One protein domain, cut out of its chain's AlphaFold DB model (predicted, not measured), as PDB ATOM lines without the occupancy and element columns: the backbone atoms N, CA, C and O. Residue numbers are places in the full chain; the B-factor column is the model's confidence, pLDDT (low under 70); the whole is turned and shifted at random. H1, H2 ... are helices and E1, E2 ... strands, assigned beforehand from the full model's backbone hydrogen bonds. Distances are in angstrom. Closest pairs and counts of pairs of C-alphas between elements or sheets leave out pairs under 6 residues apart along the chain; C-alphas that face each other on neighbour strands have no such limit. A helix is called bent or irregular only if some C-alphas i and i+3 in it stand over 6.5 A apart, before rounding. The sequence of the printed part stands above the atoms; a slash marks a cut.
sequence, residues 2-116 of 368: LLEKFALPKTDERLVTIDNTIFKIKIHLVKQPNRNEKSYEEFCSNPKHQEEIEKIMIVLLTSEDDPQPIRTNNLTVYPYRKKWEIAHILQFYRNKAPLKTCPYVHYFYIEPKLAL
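What this domain is: This is residues 2 to 116 of the 368 residues of the protein "Membrane-anchored junction -like" of Paramuricea clavata (UniProt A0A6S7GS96). A strongly twisted sheet of five strands curls round one long helix, H2, and the long strand E5 runs through the sheet as its spine. At one end E5 bends away and forms a small hairpin with E4, near the short helix H3; at the other end H1 only grazes the sheet. The printed part has 115 residues, with three named helices and five named strands in the order E1, E2, H1, H2, E3, H3, E4, E5, and its class is mixed, helices and strands. The sheet is branched and mixed: E2 and E5 are parallel, the other neighbour pairs antiparallel. The whole is compact, with a radius of gyration of the C-alphas of 15.1 A, but elongated in outline, spanning 49 by 27 by 21 A.

How they stand to each other: E5, residues 97 to 112, has three neighbours and bends by 67 degrees at residue 103. On one side of it lies E2, residues 21 to 29, parallel at 16 degrees, with N 26 and O 106 at 2.8 A. On the other side lie E3, residues 75 to 83, antiparallel at 138 degrees, with N 78 and O 109 at 2.9 A, and E4, residues 91 to 94, in a hairpin with N 99 and O 92 at 2.8 A. E1, residues 12 to 18, is an edge strand and forms a hairpin with E2, with N 16 and O 23 at 2.9 A. H2, residues 47 to 62, is on the sheet; its closest C-alphas to E3 are those of Leu 60 and Pro 79, 7.7 A apart. H1, residues 37 to 45, is close to H2 but not clearly touching it, with the closest C-alphas, Cys 44 and Gln 50, 6.9 A apart; their lines are only just about perpendicular at 72 degrees. H3, residues 85 to 89, is on the sheet at a height of 7.4 A, only just over E5 with 3 of its C-alphas. H3 is irregular: C-alphas 85 and 88 are 7.3 A apart. Every O i to N i+4 pair is within hydrogen-bond range in H1 and H2; H3 has 0 of 1, and 1 of 2 O i to N i+3 pairs.

Where its parts are: E1 begins at C-alpha 12, (45.799, 24.548, 34.077), and is 17.7 A long. E2 is 25.2 A, H2 22.7 A and E3 26.1 A long. E5 is 38.6 A long and ends at C-alpha 112, (53.215, 25.907, 20.054).

The domain as a whole: The farthest C-alphas, of Lys 96 and Leu 116, are 50.7 A apart. The link from H2 to E3 is long; within it residues 70 to 71 pair antiparallel with residues 76 to 77 of E3. The printed part has no cut, and no printed residue is under 70 in pLDDT.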
ATOM      1  N   LEU A   2      38.678  39.801  30.483       82.44
ATOM      2  CA  LEU A   2      40.073  39.368  30.537       82.44
ATOM      3  C   LEU A   2      40.146  38.195  31.516       82.44
ATOM      4  O   LEU A   2      39.790  38.360  32.684       82.44
ATOM      5  N   LEU A   3      40.533  37.019  31.039       89.62
ATOM      6  CA  LEU A   3      40.814  35.861  31.877       89.62
ATOM      7  C   LEU A   3      42.140  36.081  32.616       89.62
ATOM      8  O   LEU A   3      43.079  36.685  32.099       89.62
ATOM      9  N   GLU A   4      42.236  35.561  33.839       92.81
ATOM     10  CA  GLU A   4      43.517  35.525  34.542       92.81
ATOM     11  C   GLU A   4      44.549  34.724  33.742       92.81
ATOM     12  O   GLU A   4      44.219  33.735  33.084       92.81
ATOM     13  N   LYS A   5      45.826  35.105  33.852       94.81
ATOM     14  CA  LYS A   5      46.925  34.446  33.136       94.81
ATOM     15  C   LYS A   5      46.914  32.927  33.356       94.81
ATOM     16  O   LYS A   5      46.731  32.450  34.480       94.81
ATOM     17  N   PHE A   6      47.152  32.160  32.291       96.19
ATOM     18  CA  PHE A   6      47.196  30.704  32.379       96.19
ATOM     19  C   PHE A   6      48.481  30.214  33.057       96.19
ATOM     20  O   PHE A   6      49.577  30.719  32.790       96.19
ATOM     21  N   ALA A   7      48.364  29.185  33.895       95.44
ATOM     22  CA  ALA A   7      49.439  28.556  34.666       95.44
ATOM     23  C   ALA A   7      50.330  27.620  33.816       95.44
ATOM     24  O   ALA A   7      50.832  26.598  34.285       95.44
ATOM     25  N   LEU A   8      50.543  27.972  32.548       95.38
ATOM     26  CA  LEU A   8      51.370  27.218  31.611       95.38
ATOM     27  C   LEU A   8      52.870  27.409  31.931       95.38
ATOM     28  O   LEU A   8      53.269  28.492  32.364       95.38
ATOM     29  N   PRO A   9      53.727  26.387  31.726       95.38
ATOM     30  CA  PRO A   9      53.492  25.163  30.949       95.38
ATOM     31  C   PRO A   9      52.844  24.007  31.726       95.38
ATOM     32  O   PRO A   9      52.677  22.925  31.159       95.38
ATOM     33  N   LYS A  10      52.517  24.191  33.011       95.94
ATOM     34  CA  LYS A  10      51.792  23.173  33.782       95.94
ATOM     35  C   LYS A  10      50.354  23.075  33.274       95.94
ATOM     36  O   LYS A  10      49.836  24.011  32.671       95.94
ATOM     37  N   THR A  11      49.723  21.927  33.511       97.00
ATOM     38  CA  THR A  11      48.285  21.790  33.269       97.00
ATOM     39  C   THR A  11      47.546  22.829  34.099       97.00
ATOM     40  O   THR A  11      47.796  22.952  35.298       97.00
ATOM     41  N   ASP A  12      46.634  23.537  33.451       97.56
ATOM     42  CA  ASP A  12      45.799  24.548  34.077       97.56
ATOM     43  C   ASP A  12      44.348  24.077  34.055       97.56
ATOM     44  O   ASP A  12      43.816  23.744  32.995       97.56
ATOM     45  N   GLU A  13      43.723  23.997  35.222       97.69
ATOM     46  CA  GLU A  13      42.331  23.595  35.381       97.69
ATOM     47  C   GLU A  13      41.618  24.644  36.216       97.69
ATOM     48  O   GLU A  13      42.007  24.909  37.354       97.69
ATOM     49  N   ARG A  14      40.566  25.236  35.654       97.19
ATOM     50  CA  ARG A  14      39.817  26.306  36.314       97.19
ATOM     51  C   ARG A  14      38.372  26.360  35.836       97.19
ATOM     52  O   ARG A  14      38.002  25.743  34.833       97.19
ATOM     53  N   LEU A  15      37.558  27.099  36.579       97.31
ATOM     54  CA  LEU A  15      36.205  27.467  36.181       97.31
ATOM     55  C   LEU A  15      36.246  28.855  35.549       97.31
ATOM     56  O   LEU A  15      36.877  29.761  36.089       97.31
ATOM     57  N   VAL A  16      35.584  29.022  34.410       96.81
ATOM     58  CA  VAL A  16      35.444  30.318  33.739       96.81
ATOM     59  C   VAL A  16      33.970  30.638  33.554       96.81
ATOM     60  O   VAL A  16      33.171  29.752  33.255       96.81
ATOM     61  N   THR A  17      33.617  31.905  33.743       96.31
ATOM     62  CA  THR A  17      32.254  32.393  33.509       96.31
ATOM     63  C   THR A  17      32.230  33.134  32.186       96.31
ATOM     64  O   THR A  17      32.983  34.090  32.014       96.31
ATOM     65  N   ILE A  18      31.362  32.715  31.271       96.00
ATOM     66  CA  ILE A  18      31.052  33.462  30.048       96.00
ATOM     67  C   ILE A  18      29.548  33.715  30.064       96.00
ATOM     68  O   ILE A  18      28.752  32.791  30.239       96.00
ATOM     69  N   ASP A  19      29.174  34.988  29.973       94.31
ATOM     70  CA  ASP A  19      27.809  35.491  30.143       94.31
ATOM     71  C   ASP A  19      27.182  35.090  31.491       94.31
ATOM     72  O   ASP A  19      27.503  35.675  32.534       94.31
ATOM     73  N   ASN A  20      26.296  34.090  31.474       96.38
ATOM     74  CA  ASN A  20      25.643  33.511  32.648       96.38
ATOM     75  C   ASN A  20      25.897  32.000  32.767       96.38
ATOM     76  O   ASN A  20      25.099  31.294  33.382       96.38
ATOM     77  N   THR A  21      26.968  31.496  32.146       97.25
ATOM     78  CA  THR A  21      27.303  30.070  32.113       97.25
ATOM     79  C   THR A  21      28.707  29.825  32.662       97.25
ATOM     80  O   THR A  21      29.672  30.476  32.262       97.25
ATOM     81  N   ILE A  22      28.823  28.862  33.576       97.81
ATOM     82  CA  ILE A  22      30.077  28.344  34.119       97.81
ATOM     83  C   ILE A  22      30.567  27.196  33.249       97.81
ATOM     84  O   ILE A  22      29.863  26.206  33.031       97.81
ATOM     85  N   PHE A  23      31.814  27.304  32.816       98.00
ATOM     86  CA  PHE A  23      32.528  26.277  32.078       98.00
ATOM     87  C   PHE A  23      33.685  25.755  32.919       98.00
ATOM     88  O   PHE A  23      34.445  26.530  33.500       98.00
ATOM     89  N   LYS A  24      33.861  24.433  32.935       98.12
ATOM     90  CA  LYS A  24      35.071  23.802  33.458       98.12
ATOM     91  C   LYS A  24      36.049  23.573  32.317       98.12
ATOM     92  O   LYS A  24      35.732  22.851  31.369       98.12
ATOM     93  N   ILE A  25      37.230  24.171  32.418       98.25
ATOM     94  CA  ILE A  25      38.268  24.098  31.389       98.25
ATOM     95  C   ILE A  25      39.516  23.391  31.922       98.25
ATOM     96  O   ILE A  25      39.868  23.534  33.093       98.25
ATOM     97  N   LYS A  26      40.185  22.630  31.054       98.38
ATOM     98  CA  LYS A  26      41.502  22.024  31.287       98.38
ATOM     99  C   LYS A  26      42.407  22.321  30.099       98.38
ATOM    100  O   LYS A  26      42.078  21.977  28.965       98.38
ATOM    101  N   ILE A  27      43.548  22.940  30.348       98.25
ATOM    102  CA  ILE A  27      44.490  23.360  29.316       98.25
ATOM    103  C   ILE A  27      45.769  22.546  29.463       98.25
ATOM    104  O   ILE A  27      46.370  22.485  30.537       98.25
ATOM    105  N   HIS A  28      46.195  21.933  28.363       98.06
ATOM    106  CA  HIS A  28      47.396  21.117  28.283       98.06
ATOM    107  C   HIS A  28      48.324  21.652  27.197       98.06
ATOM    108  O   HIS A  28      47.925  21.813  26.046       98.06
ATOM    109  N   LEU A  29      49.590  21.870  27.540       97.50
ATOM    110  CA  LEU A  29      50.617  22.194  26.557       97.50
ATOM    111  C   LEU A  29      51.205  20.907  25.968       97.50
ATOM    112  O   LEU A  29      51.751  20.072  26.694       97.50
ATOM    113  N   VAL A  30      51.128  20.747  24.649       96.94
ATOM    114  CA  VAL A  30      51.692  19.601  23.930       96.94
ATOM    115  C   VAL A  30      53.202  19.797  23.775       96.94
ATOM    116  O   VAL A  30      53.669  20.629  22.990       96.94
ATOM    117  N   LYS A  31      53.982  19.022  24.536       94.06
ATOM    118  CA  LYS A  31      55.447  18.998  24.437       94.06
ATOM    119  C   LYS A  31      55.877  18.129  23.249       94.06
ATOM    120  O   LYS A  31      55.461  16.982  23.121       94.06
ATOM    121  N   GLN A  32      56.738  18.669  22.393       90.69
ATOM    122  CA  GLN A  32      57.374  17.951  21.292       90.69
ATOM    123  C   GLN A  32      58.710  17.379  21.795       90.69
ATOM    124  O   GLN A  32      59.466  18.107  22.441       90.69
ATOM    125  N   PRO A  33      59.048  16.118  21.475       89.44
ATOM    126  CA  PRO A  33      60.200  15.426  22.062       89.44
ATOM    127  C   PRO A  33      61.549  16.082  21.728       89.44
ATOM    128  O   PRO A  33      62.493  15.987  22.502       89.44
ATOM    129  N   ASN A  34      61.635  16.786  20.597       87.62
ATOM    130  CA  ASN A  34      62.883  17.368  20.094       87.62
ATOM    131  C   ASN A  34      63.084  18.840  20.487       87.62
ATOM    132  O   ASN A  34      63.950  19.511  19.922       87.62
ATOM    133  N   ARG A  35      62.267  19.389  21.393       87.06
ATOM    134  CA  ARG A  35      62.328  20.807  21.768       87.06
ATOM    135  C   ARG A  35      62.775  21.001  23.205       87.06
ATOM    136  O   ARG A  35      62.450  20.212  24.082       87.06
ATOM    137  N   ASN A  36      63.536  22.074  23.433       89.75
ATOM    138  CA  ASN A  36      64.020  22.383  24.772       89.75
ATOM    139  C   ASN A  36      62.863  22.893  25.653       89.75
ATOM    140  O   ASN A  36      61.938  23.547  25.172       89.75
ATOM    141  N   GLU A  37      62.935  22.623  26.951       91.12
ATOM    142  CA  GLU A  37      61.910  23.054  27.906       91.12
ATOM    143  C   GLU A  37      61.819  24.583  28.031       91.12
ATOM    144  O   GLU A  37      60.725  25.141  28.059       91.12
ATOM    145  N   LYS A  38      62.963  25.278  27.959       91.25
ATOM    146  CA  LYS A  38      63.051  26.748  28.037       91.25
ATOM    147  C   LYS A  38      62.215  27.470  26.971       91.25
ATOM    148  O   LYS A  38      61.685  28.543  27.219       91.25
ATOM    149  N   SER A  39      62.075  26.880  25.788       91.69
ATOM    150  CA  SER A  39      61.319  27.436  24.667       91.69
ATOM    151  C   SER A  39      59.815  27.393  24.928       91.69
ATOM    152  O   SER A  39      59.090  28.278  24.481       91.69
ATOM    153  N   TYR A  40      59.351  26.412  25.708       93.81
ATOM    154  CA  TYR A  40      57.974  26.367  26.188       93.81
ATOM    155  C   TYR A  40      57.736  27.407  27.277       93.81
ATOM    156  O   TYR A  40      56.724  28.099  27.231       93.81
ATOM    157  N   GLU A  41      58.665  27.563  28.220       94.06
ATOM    158  CA  GLU A  41      58.570  28.594  29.263       94.06
ATOM    159  C   GLU A  41      58.541  30.008  28.668       94.06
ATOM    160  O   GLU A  41      57.701  30.823  29.056       94.06
ATOM    161  N   GLU A  42      59.393  30.285  27.676       94.75
ATOM    162  CA  GLU A  42      59.408  31.551  26.935       94.75
ATOM    163  C   GLU A  42      58.084  31.779  26.192       94.75
ATOM    164  O   GLU A  42      57.493  32.857  26.283       94.75
ATOM    165  N   PHE A  43      57.569  30.746  25.514       95.50
ATOM    166  CA  PHE A  43      56.273  30.807  24.842       95.50
ATOM    167  C   PHE A  43      55.133  31.132  25.815       95.50
ATOM    168  O   PHE A  43      54.332  32.016  25.517       95.50
ATOM    169  N   CYS A  44      55.085  30.461  26.970       94.94
ATOM    170  CA  CYS A  44      54.039  30.638  27.982       94.94
ATOM    171  C   CYS A  44      54.150  31.984  28.709       94.94
ATOM    172  O   CYS A  44      53.141  32.544  29.140       94.94
ATOM    173  N   SER A  45      55.364  32.518  28.840       95.38
ATOM    174  CA  SER A  45      55.611  33.807  29.491       95.38
ATOM    175  C   SER A  45      55.242  35.000  28.612       95.38
ATOM    176  O   SER A  45      55.055  36.098  29.136       95.38
ATOM    177  N   ASN A  46      55.109  34.798  27.298       96.19
ATOM    178  CA  ASN A  46      54.781  35.860  26.359       96.19
ATOM    179  C   ASN A  46      53.299  36.285  26.483       96.19
ATOM    180  O   ASN A  46      52.408  35.477  26.202       96.19
ATOM    181  N   PRO A  47      53.008  37.554  26.834       95.94
ATOM    182  CA  PRO A  47      51.637  38.031  27.023       95.94
ATOM    183  C   PRO A  47      50.796  37.974  25.742       95.94
ATOM    184  O   PRO A  47      49.600  37.718  25.819       95.94
ATOM    185  N   LYS A  48      51.406  38.122  24.557       96.25
ATOM    186  CA  LYS A  48      50.680  38.043  23.280       96.25
ATOM    187  C   LYS A  48      50.141  36.640  23.016       96.25
ATOM    188  O   LYS A  48      49.050  36.500  22.479       96.25
ATOM    189  N   HIS A  49      50.892  35.605  23.397       96.31
ATOM    190  CA  HIS A  49      50.423  34.226  23.265       96.31
ATOM    191  C   HIS A  49      49.328  33.913  24.286       96.31
ATOM    192  O   HIS A  49      48.388  33.205  23.954       96.31
ATOM    193  N   GLN A  50      49.419  34.451  25.506       96.88
ATOM    194  CA  GLN A  50      48.363  34.307  26.517       96.88
ATOM    195  C   GLN A  50      47.041  34.917  26.029       96.88
ATOM    196  O   GLN A  50      46.016  34.244  26.050       96.88
ATOM    197  N   GLU A  51      47.092  36.141  25.498       96.44
ATOM    198  CA  GLU A  51      45.935  36.821  24.902       96.44
ATOM    199  C   GLU A  51      45.373  36.050  23.692       96.44
ATOM    200  O   GLU A  51      44.162  35.928  23.518       96.44
ATOM    201  N   GLU A  52      46.247  35.500  22.845       97.31
ATOM    202  CA  GLU A  52      45.849  34.670  21.706       97.31
ATOM    203  C   GLU A  52      45.127  33.388  22.152       97.31
ATOM    204  O   GLU A  52      44.083  33.054  21.590       97.31
ATOM    205  N   ILE A  53      45.635  32.701  23.181       97.38
ATOM    206  CA  ILE A  53      44.997  31.511  23.764       97.38
ATOM    207  C   ILE A  53      43.622  31.872  24.324       97.38
ATOM    208  O   ILE A  53      42.645  31.189  24.025       97.38
ATOM    209  N   GLU A  54      43.527  32.959  25.089       96.88
ATOM    210  CA  GLU A  54      42.269  33.430  25.663       96.88
ATOM    211  C   GLU A  54      41.210  33.691  24.584       96.88
ATOM    212  O   GLU A  54      40.095  33.175  24.676       96.88
ATOM    213  N   LYS A  55      41.562  34.432  23.527       96.69
ATOM    214  CA  LYS A  55      40.636  34.731  22.423       96.69
ATOM    215  C   LYS A  55      40.117  33.459  21.759       96.69
ATOM    216  O   LYS A  55      38.920  33.342  21.511       96.69
ATOM    217  N   ILE A  56      41.004  32.499  21.499       97.19
ATOM    218  CA  ILE A  56      40.632  31.207  20.906       97.19
ATOM    219  C   ILE A  56      39.693  30.437  21.838       97.19
ATOM    220  O   ILE A  56      38.705  29.867  21.379       97.19
ATOM    221  N   MET A  57      39.972  30.434  23.141       96.56
ATOM    222  CA  MET A  57      39.134  29.754  24.125       96.56
ATOM    223  C   MET A  57      37.740  30.363  24.215       96.56
ATOM    224  O   MET A  57      36.773  29.609  24.224       96.56
ATOM    225  N   ILE A  58      37.622  31.693  24.230       96.06
ATOM    226  CA  ILE A  58      36.320  32.371  24.227       96.06
ATOM    227  C   ILE A  58      35.508  31.924  23.008       96.06
ATOM    228  O   ILE A  58      34.398  31.435  23.183       96.06
ATOM    229  N   VAL A  59      36.092  31.982  21.804       96.44
ATOM    230  CA  VAL A  59      35.426  31.553  20.559       96.44
ATOM    231  C   VAL A  59      34.954  30.094  20.637       96.44
ATOM    232  O   VAL A  59      33.824  29.787  20.263       96.44
ATOM    233  N   LEU A  60      35.794  29.191  21.153       96.62
ATOM    234  CA  LEU A  60      35.476  27.762  21.264       96.62
ATOM    235  C   LEU A  60      34.413  27.450  22.324       96.62
ATOM    236  O   LEU A  60      33.669  26.480  22.169       96.62
ATOM    237  N   LEU A  61      34.354  28.234  23.400       96.56
ATOM    238  CA  LEU A  61      33.365  28.071  24.468       96.56
ATOM    239  C   LEU A  61      32.006  28.675  24.095       96.56
ATOM    240  O   LEU A  61      30.987  28.184  24.572       96.56
ATOM    241  N   THR A  62      31.981  29.697  23.236       95.56
ATOM    242  CA  THR A  62      30.739  30.288  22.709       95.56
ATOM    243  C   THR A  62      30.165  29.534  21.509       95.56
ATOM    244  O   THR A  62      29.024  29.774  21.135       95.56
ATOM    245  N   SER A  63      30.938  28.639  20.888       94.50
ATOM    246  CA  SER A  63      30.487  27.831  19.750       94.50
ATOM    247  C   SER A  63      29.618  26.662  20.215       94.50
ATOM    248  O   SER A  63      30.076  25.826  20.994       94.50
ATOM    249  N   GLU A  64      28.397  26.545  19.695       91.06
ATOM    250  CA  GLU A  64      27.515  25.402  19.982       91.06
ATOM    251  C   GLU A  64      27.978  24.126  19.261       91.06
ATOM    252  O   GLU A  64      27.922  23.034  19.833       91.06
ATOM    253  N   ASP A  65      28.544  24.279  18.063       93.38
ATOM    254  CA  ASP A  65      28.976  23.179  17.198       93.38
ATOM    255  C   ASP A  65      30.116  22.328  17.781       93.38
ATOM    256  O   ASP A  65      30.808  22.712  18.735       93.38
ATOM    257  N   ASP A  66      30.336  21.167  17.157       93.25
ATOM    258  CA  ASP A  66      31.468  20.291  17.444       93.25
ATOM    259  C   ASP A  66      32.792  21.034  17.220       93.25
ATOM    260  O   ASP A  66      33.092  21.471  16.100       93.25
ATOM    261  N   PRO A  67      33.615  21.186  18.272       94.25
ATOM    262  CA  PRO A  67      34.721  22.116  18.231       94.25
ATOM    263  C   PRO A  67      35.820  21.581  17.305       94.25
ATOM    264  O   PRO A  67      36.332  20.476  17.481       94.25
ATOM    265  N   GLN A  68      36.194  22.388  16.314       96.81
ATOM    266  CA  GLN A  68      37.250  22.056  15.360       96.81
ATOM    267  C   GLN A  68      38.606  22.614  15.812       96.81
ATOM    268  O   GLN A  68      38.654  23.649  16.485       96.81
ATOM    269  N   PRO A  69      39.731  21.979  15.432       98.25
ATOM    270  CA  PRO A  69      41.055  22.528  15.695       98.25
ATOM    271  C   PRO A  69      41.234  23.927  15.096       98.25
ATOM    272  O   PRO A  69      40.989  24.145  13.910       98.25
ATOM    273  N   ILE A  70      41.730  24.866  15.904       98.25
ATOM    274  CA  ILE A  70      41.999  26.243  15.477       98.25
ATOM    275  C   ILE A  70      43.501  26.433  15.330       98.25
ATOM    276  O   ILE A  70      44.281  26.160  16.243       98.25
ATOM    277  N   ARG A  71      43.917  26.926  14.163       98.19
ATOM    278  CA  ARG A  71      45.320  27.157  13.827       98.19
ATOM    279  C   ARG A  71      45.574  28.642  13.627       98.19
ATOM    280  O   ARG A  71      44.956  29.265  12.773       98.19
ATOM    281  N   THR A  72      46.555  29.173  14.344       97.50
ATOM    282  CA  THR A  72      47.017  30.556  14.190       97.50
ATOM    283  C   THR A  72      48.458  30.603  13.695       97.50
ATOM    284  O   THR A  72      49.025  29.578  13.311       97.50
ATOM    285  N   ASN A  73      49.085  31.779  13.677       95.50
ATOM    286  CA  ASN A  73      50.493  31.902  13.303       95.50
ATOM    287  C   ASN A  73      51.432  31.289  14.352       95.50
ATOM    288  O   ASN A  73      52.448  30.702  13.972       95.50
ATOM    289  N   ASN A  74      51.071  31.359  15.637       96.75
ATOM    290  CA  ASN A  74      51.961  30.992  16.739       96.75
ATOM    291  C   ASN A  74      51.618  29.650  17.387       96.75
ATOM    292  O   ASN A  74      52.471  29.080  18.065       96.75
ATOM    293  N   LEU A  75      50.405  29.124  17.200       97.44
ATOM    294  CA  LEU A  75      49.980  27.884  17.846       97.44
ATOM    295  C   LEU A  75      48.872  27.157  17.070       97.44
ATOM    296  O   LEU A  75      48.300  27.679  16.108       97.44
ATOM    297  N   THR A  76      48.595  25.927  17.481       98.12
ATOM    298  CA  THR A  76      47.400  25.164  17.102       98.12
ATOM    299  C   THR A  76      46.709  24.704  18.384       98.12
ATOM    300  O   THR A  76      47.378  24.174  19.268       98.12
ATOM    301  N   VAL A  77      45.396  24.898  18.503       98.50
ATOM    302  CA  VAL A  77      44.588  24.388  19.620       98.50
ATOM    303  C   VAL A  77      43.721  23.244  19.117       98.50
ATOM    304  O   VAL A  77      42.974  23.420  18.159       98.50
ATOM    305  N   TYR A  78      43.799  22.093  19.783       98.44
ATOM    306  CA  TYR A  78      42.932  20.940  19.549       98.44
ATOM    307  C   TYR A  78      41.920  20.843  20.702       98.44
ATOM    308  O   TYR A  78      42.298  20.428  21.807       98.44
ATOM    309  N   PRO A  79      40.671  21.282  20.489       98.38
ATOM    310  CA  PRO A  79      39.634  21.229  21.508       98.38
ATOM    311  C   PRO A  79      38.984  19.847  21.593       98.38
ATOM    312  O   PRO A  79      38.757  19.191  20.580       98.38
ATOM    313  N   TYR A  80      38.633  19.432  22.807       98.00
ATOM    314  CA  TYR A  80      37.836  18.234  23.070       98.00
ATOM    315  C   TYR A  80      36.820  18.520  24.172       98.00
ATOM    316  O   TYR A  80      37.091  19.280  25.104       98.00
ATOM    317  N   ARG A  81      35.654  17.879  24.098       97.62
ATOM    318  CA  ARG A  81      34.614  17.948  25.132       97.62
ATOM    319  C   ARG A  81      34.451  16.575  25.767       97.62
ATOM    320  O   ARG A  81      34.405  15.563  25.072       97.62
ATOM    321  N   LYS A  82      34.347  16.532  27.093       97.75
ATOM    322  CA  LYS A  82      33.980  15.327  27.847       97.75
ATOM    323  C   LYS A  82      32.817  15.662  28.761       97.75
ATOM    324  O   LYS A  82      32.815  16.735  29.355       97.75
ATOM    325  N   LYS A  83      31.846  14.761  28.906       98.00
ATOM    326  CA  LYS A  83      30.732  14.956  29.841       98.00
ATOM    327  C   LYS A  83      31.261  15.215  31.257       98.00
ATOM    328  O   LYS A  83      32.136  14.501  31.749       98.00
ATOM    329  N   TRP A  84      30.761  16.272  31.886       98.06
ATOM    330  CA  TRP A  84      31.047  16.608  33.272       98.06
ATOM    331  C   TRP A  84      29.965  15.968  34.139       98.06
ATOM    332  O   TRP A  84      28.909  16.554  34.357       98.06
ATOM    333  N   GLU A  85      30.211  14.737  34.597       97.62
ATOM    334  CA  GLU A  85      29.167  13.895  35.208       97.62
ATOM    335  C   GLU A  85      28.432  14.575  36.365       97.62
ATOM    336  O   GLU A  85      27.212  14.498  36.448       97.62
ATOM    337  N   ILE A  86      29.147  15.330  37.200       96.56
ATOM    338  CA  ILE A  86      28.571  16.029  38.356       96.56
ATOM    339  C   ILE A  86      28.013  17.426  38.035       96.56
ATOM    340  O   ILE A  86      27.523  18.098  38.935       96.56
ATOM    341  N   ALA A  87      28.039  17.897  36.784       97.12
ATOM    342  CA  ALA A  87      27.572  19.248  36.445       97.12
ATOM    343  C   ALA A  87      26.109  19.506  36.850       97.12
ATOM    344  O   ALA A  87      25.767  20.614  37.246       97.12
ATOM    345  N   HIS A  88      25.259  18.476  36.793       96.00
ATOM    346  CA  HIS A  88      23.829  18.570  37.101       96.00
ATOM    347  C   HIS A  88      23.507  18.699  38.603       96.00
ATOM    348  O   HIS A  88      22.389  19.079  38.950       96.00
ATOM    349  N   ILE A  89      24.461  18.384  39.487       96.00
ATOM    350  CA  ILE A  89      24.320  18.560  40.944       96.00
ATOM    351  C   ILE A  89      25.041  19.809  41.463       96.00
ATOM    352  O   ILE A  89      24.858  20.180  42.618       96.00
ATOM    353  N   LEU A  90      25.856  20.466  40.633       95.50
ATOM    354  CA  LEU A  90      26.590  21.666  41.020       95.50
ATOM    355  C   LEU A  90      25.755  22.922  40.759       95.50
ATOM    356  O   LEU A  90      25.230  23.111  39.660       95.50
ATOM    357  N   GLN A  91      25.688  23.803  41.757       96.44
ATOM    358  CA  GLN A  91      25.068  25.119  41.639       96.44
ATOM    359  C   GLN A  91      26.098  26.213  41.908       96.44
ATOM    360  O   GLN A  91      26.797  26.212  42.923       96.44
ATOM    361  N   PHE A  92      26.170  27.163  40.983       96.94
ATOM    362  CA  PHE A  92      27.074  28.302  41.057       96.94
ATOM    363  C   PHE A  92      26.264  29.585  41.149       96.94
ATOM    364  O   PHE A  92      25.238  29.723  40.481       96.94
ATOM    365  N   TYR A  93      26.744  30.532  41.951       96.44
ATOM    366  CA  TYR A  93      26.093  31.823  42.134       96.44
ATOM    367  C   TYR A  93      27.099  32.956  41.937       96.44
ATOM    368  O   TYR A  93      28.227  32.897  42.432       96.44
ATOM    369  N   ARG A  94      26.666  34.019  41.256       95.31
ATOM    370  CA  ARG A  94      27.373  35.305  41.183       95.31
ATOM    371  C   ARG A  94      26.424  36.384  41.666       95.31
ATOM    372  O   ARG A  94      25.346  36.546  41.102       95.31
ATOM    373  N   ASN A  95      26.801  37.105  42.718       95.44
ATOM    374  CA  ASN A  95      25.963  38.152  43.313       95.44
ATOM    375  C   ASN A  95      24.541  37.656  43.658       95.44
ATOM    376  O   ASN A  95      23.557  38.332  43.375       95.44
ATOM    377  N   LYS A  96      24.434  36.452  44.246       94.62
ATOM    378  CA  LYS A  96      23.171  35.744  44.569       94.62
ATOM    379  C   LYS A  96      22.313  35.327  43.363       94.62
ATOM    380  O   LYS A  96      21.301  34.661  43.561       94.62
ATOM    381  N   ALA A  97      22.706  35.656  42.134       96.94
ATOM    382  CA  ALA A  97      22.044  35.170  40.931       96.94
ATOM    383  C   ALA A  97      22.606  33.790  40.535       96.94
ATOM    384  O   ALA A  97      23.831  33.624  40.519       96.94
ATOM    385  N   PRO A  98      21.751  32.798  40.222       97.00
ATOM    386  CA  PRO A  98      22.202  31.479  39.798       97.00
ATOM    387  C   PRO A  98      22.809  31.527  38.390       97.00
ATOM    388  O   PRO A  98      22.256  32.134  37.466       97.00
ATOM    389  N   LEU A  99      23.936  30.844  38.219       97.88
ATOM    390  CA  LEU A  99      24.603  30.652  36.934       97.88
ATOM    391  C   LEU A  99      24.213  29.296  36.334       97.88
ATOM    392  O   LEU A  99      23.992  28.318  37.048       97.88
ATOM    393  N   LYS A 100      24.161  29.221  35.003       97.75
ATOM    394  CA  LYS A 100      24.007  27.958  34.272       97.75
ATOM    395  C   LYS A 100      25.314  27.169  34.346       97.75
ATOM    396  O   LYS A 100      26.384  27.743  34.189       97.75
ATOM    397  N   THR A 101      25.247  25.855  34.521       98.00
ATOM    398  CA  THR A 101      26.439  24.990  34.490       98.00
ATOM    399  C   THR A 101      26.530  24.298  33.136       98.00
ATOM    400  O   THR A 101      25.588  23.622  32.721       98.00
ATOM    401  N   CYS A 102      27.657  24.436  32.438       97.62
ATOM    402  CA  CYS A 102      27.904  23.682  31.215       97.62
ATOM    403  C   CYS A 102      28.024  22.175  31.535       97.62
ATOM    404  O   CYS A 102      28.785  21.812  32.435       97.62
ATOM    405  N   PRO A 103      27.351  21.270  30.796       97.81
ATOM    406  CA  PRO A 103      27.399  19.832  31.073       97.81
ATOM    407  C   PRO A 103      28.703  19.153  30.621       97.81
ATOM    408  O   PRO A 103      28.824  17.933  30.738       97.81
ATOM    409  N   TYR A 104      29.682  19.905  30.105       98.12
ATOM    410  CA  TYR A 104      30.935  19.376  29.567       98.12
ATOM    411  C   TYR A 104      32.168  20.043  30.189       98.12
ATOM    412  O   TYR A 104      32.222  21.258  30.385       98.12
ATOM    413  N   VAL A 105      33.203  19.237  30.424       98.19
ATOM    414  CA  VAL A 105      34.578  19.693  30.629       98.19
ATOM    415  C   VAL A 105      35.217  19.913  29.263       98.19
ATOM    416  O   VAL A 105      35.228  19.008  28.424       98.19
ATOM    417  N   HIS A 106      35.772  21.101  29.058       98.38
ATOM    418  CA  HIS A 106      36.456  21.477  27.827       98.38
ATOM    419  C   HIS A 106      37.965  21.306  27.992       98.38
ATOM    420  O   HIS A 106      38.578  21.927  28.859       98.38
ATOM    421  N   TYR A 107      38.562  20.459  27.162       98.50
ATOM    422  CA  TYR A 107      39.996  20.210  27.113       98.50
ATOM    423  C   TYR A 107      40.600  20.957  25.930       98.50
ATOM    424  O   TYR A 107      40.115  20.834  24.807       98.50
ATOM    425  N   PHE A 108      41.684  21.684  26.167       98.50
ATOM    426  CA  PHE A 108      42.416  22.414  25.138       98.50
ATOM    427  C   PHE A 108      43.857  21.920  25.101       98.50
ATOM    428  O   PHE A 108      44.640  22.208  26.005       98.50
ATOM    429  N   TYR A 109      44.217  21.180  24.052       98.56
ATOM    430  CA  TYR A 109      45.606  20.792  23.811       98.56
ATOM    431  C   TYR A 109      46.259  21.823  22.900       98.56
ATOM    432  O   TYR A 109      45.865  21.981  21.746       98.56
ATOM    433  N   ILE A 110      47.244  22.540  23.424       98.31
ATOM    434  CA  ILE A 110      47.908  23.647  22.740       98.31
ATOM    435  C   ILE A 110      49.253  23.164  22.216       98.31
ATOM    436  O   ILE A 110      50.115  22.754  22.991       98.31
ATOM    437  N   GLU A 111      49.457  23.254  20.907       97.69
ATOM    438  CA  GLU A 111      50.719  22.957  20.237       97.69
ATOM    439  C   GLU A 111      51.404  24.258  19.771       97.69
ATOM    440  O   GLU A 111      50.974  24.870  18.787       97.69
ATOM    441  N   PRO A 112      52.488  24.700  20.439       96.88
ATOM    442  CA  PRO A 112      53.215  25.907  20.054       96.88
ATOM    443  C   PRO A 112      54.001  25.747  18.748       96.88
ATOM    444  O   PRO A 112      54.864  24.872  18.599       96.88
ATOM    445  N   LYS A 113      53.828  26.694  17.829       94.75
ATOM    446  CA  LYS A 113      54.668  26.860  16.639       94.75
ATOM    447  C   LYS A 113      55.895  27.694  16.982       94.75
ATOM    448  O   LYS A 113      56.062  28.817  16.518       94.75
ATOM    449  N   LEU A 114      56.787  27.137  17.796       86.25
ATOM    450  CA  LEU A 114      58.068  27.787  18.068       86.25
ATOM    451  C   LEU A 114      58.818  27.935  16.742       86.25
ATOM    452  O   LEU A 114      58.974  26.959  15.996       86.25
ATOM    453  N   ALA A 115      59.237  29.158  16.427       81.44
ATOM    454  CA  ALA A 115      60.021  29.418  15.236       81.44
ATOM    455  C   ALA A 115      61.291  28.565  15.307       81.44
ATOM    456  O   ALA A 115      62.056  28.650  16.269       81.44
ATOM    457  N   LEU A 116      61.524  27.731  14.291       72.88
ATOM    458  CA  LEU A 116      62.829  27.106  14.123       72.88
ATOM    459  C   LEU A 116      63.822  28.256  14.003       72.88
ATOM    460  O   LEU A 116      63.711  29.063  13.076       72.88
TER     461      LEU A 116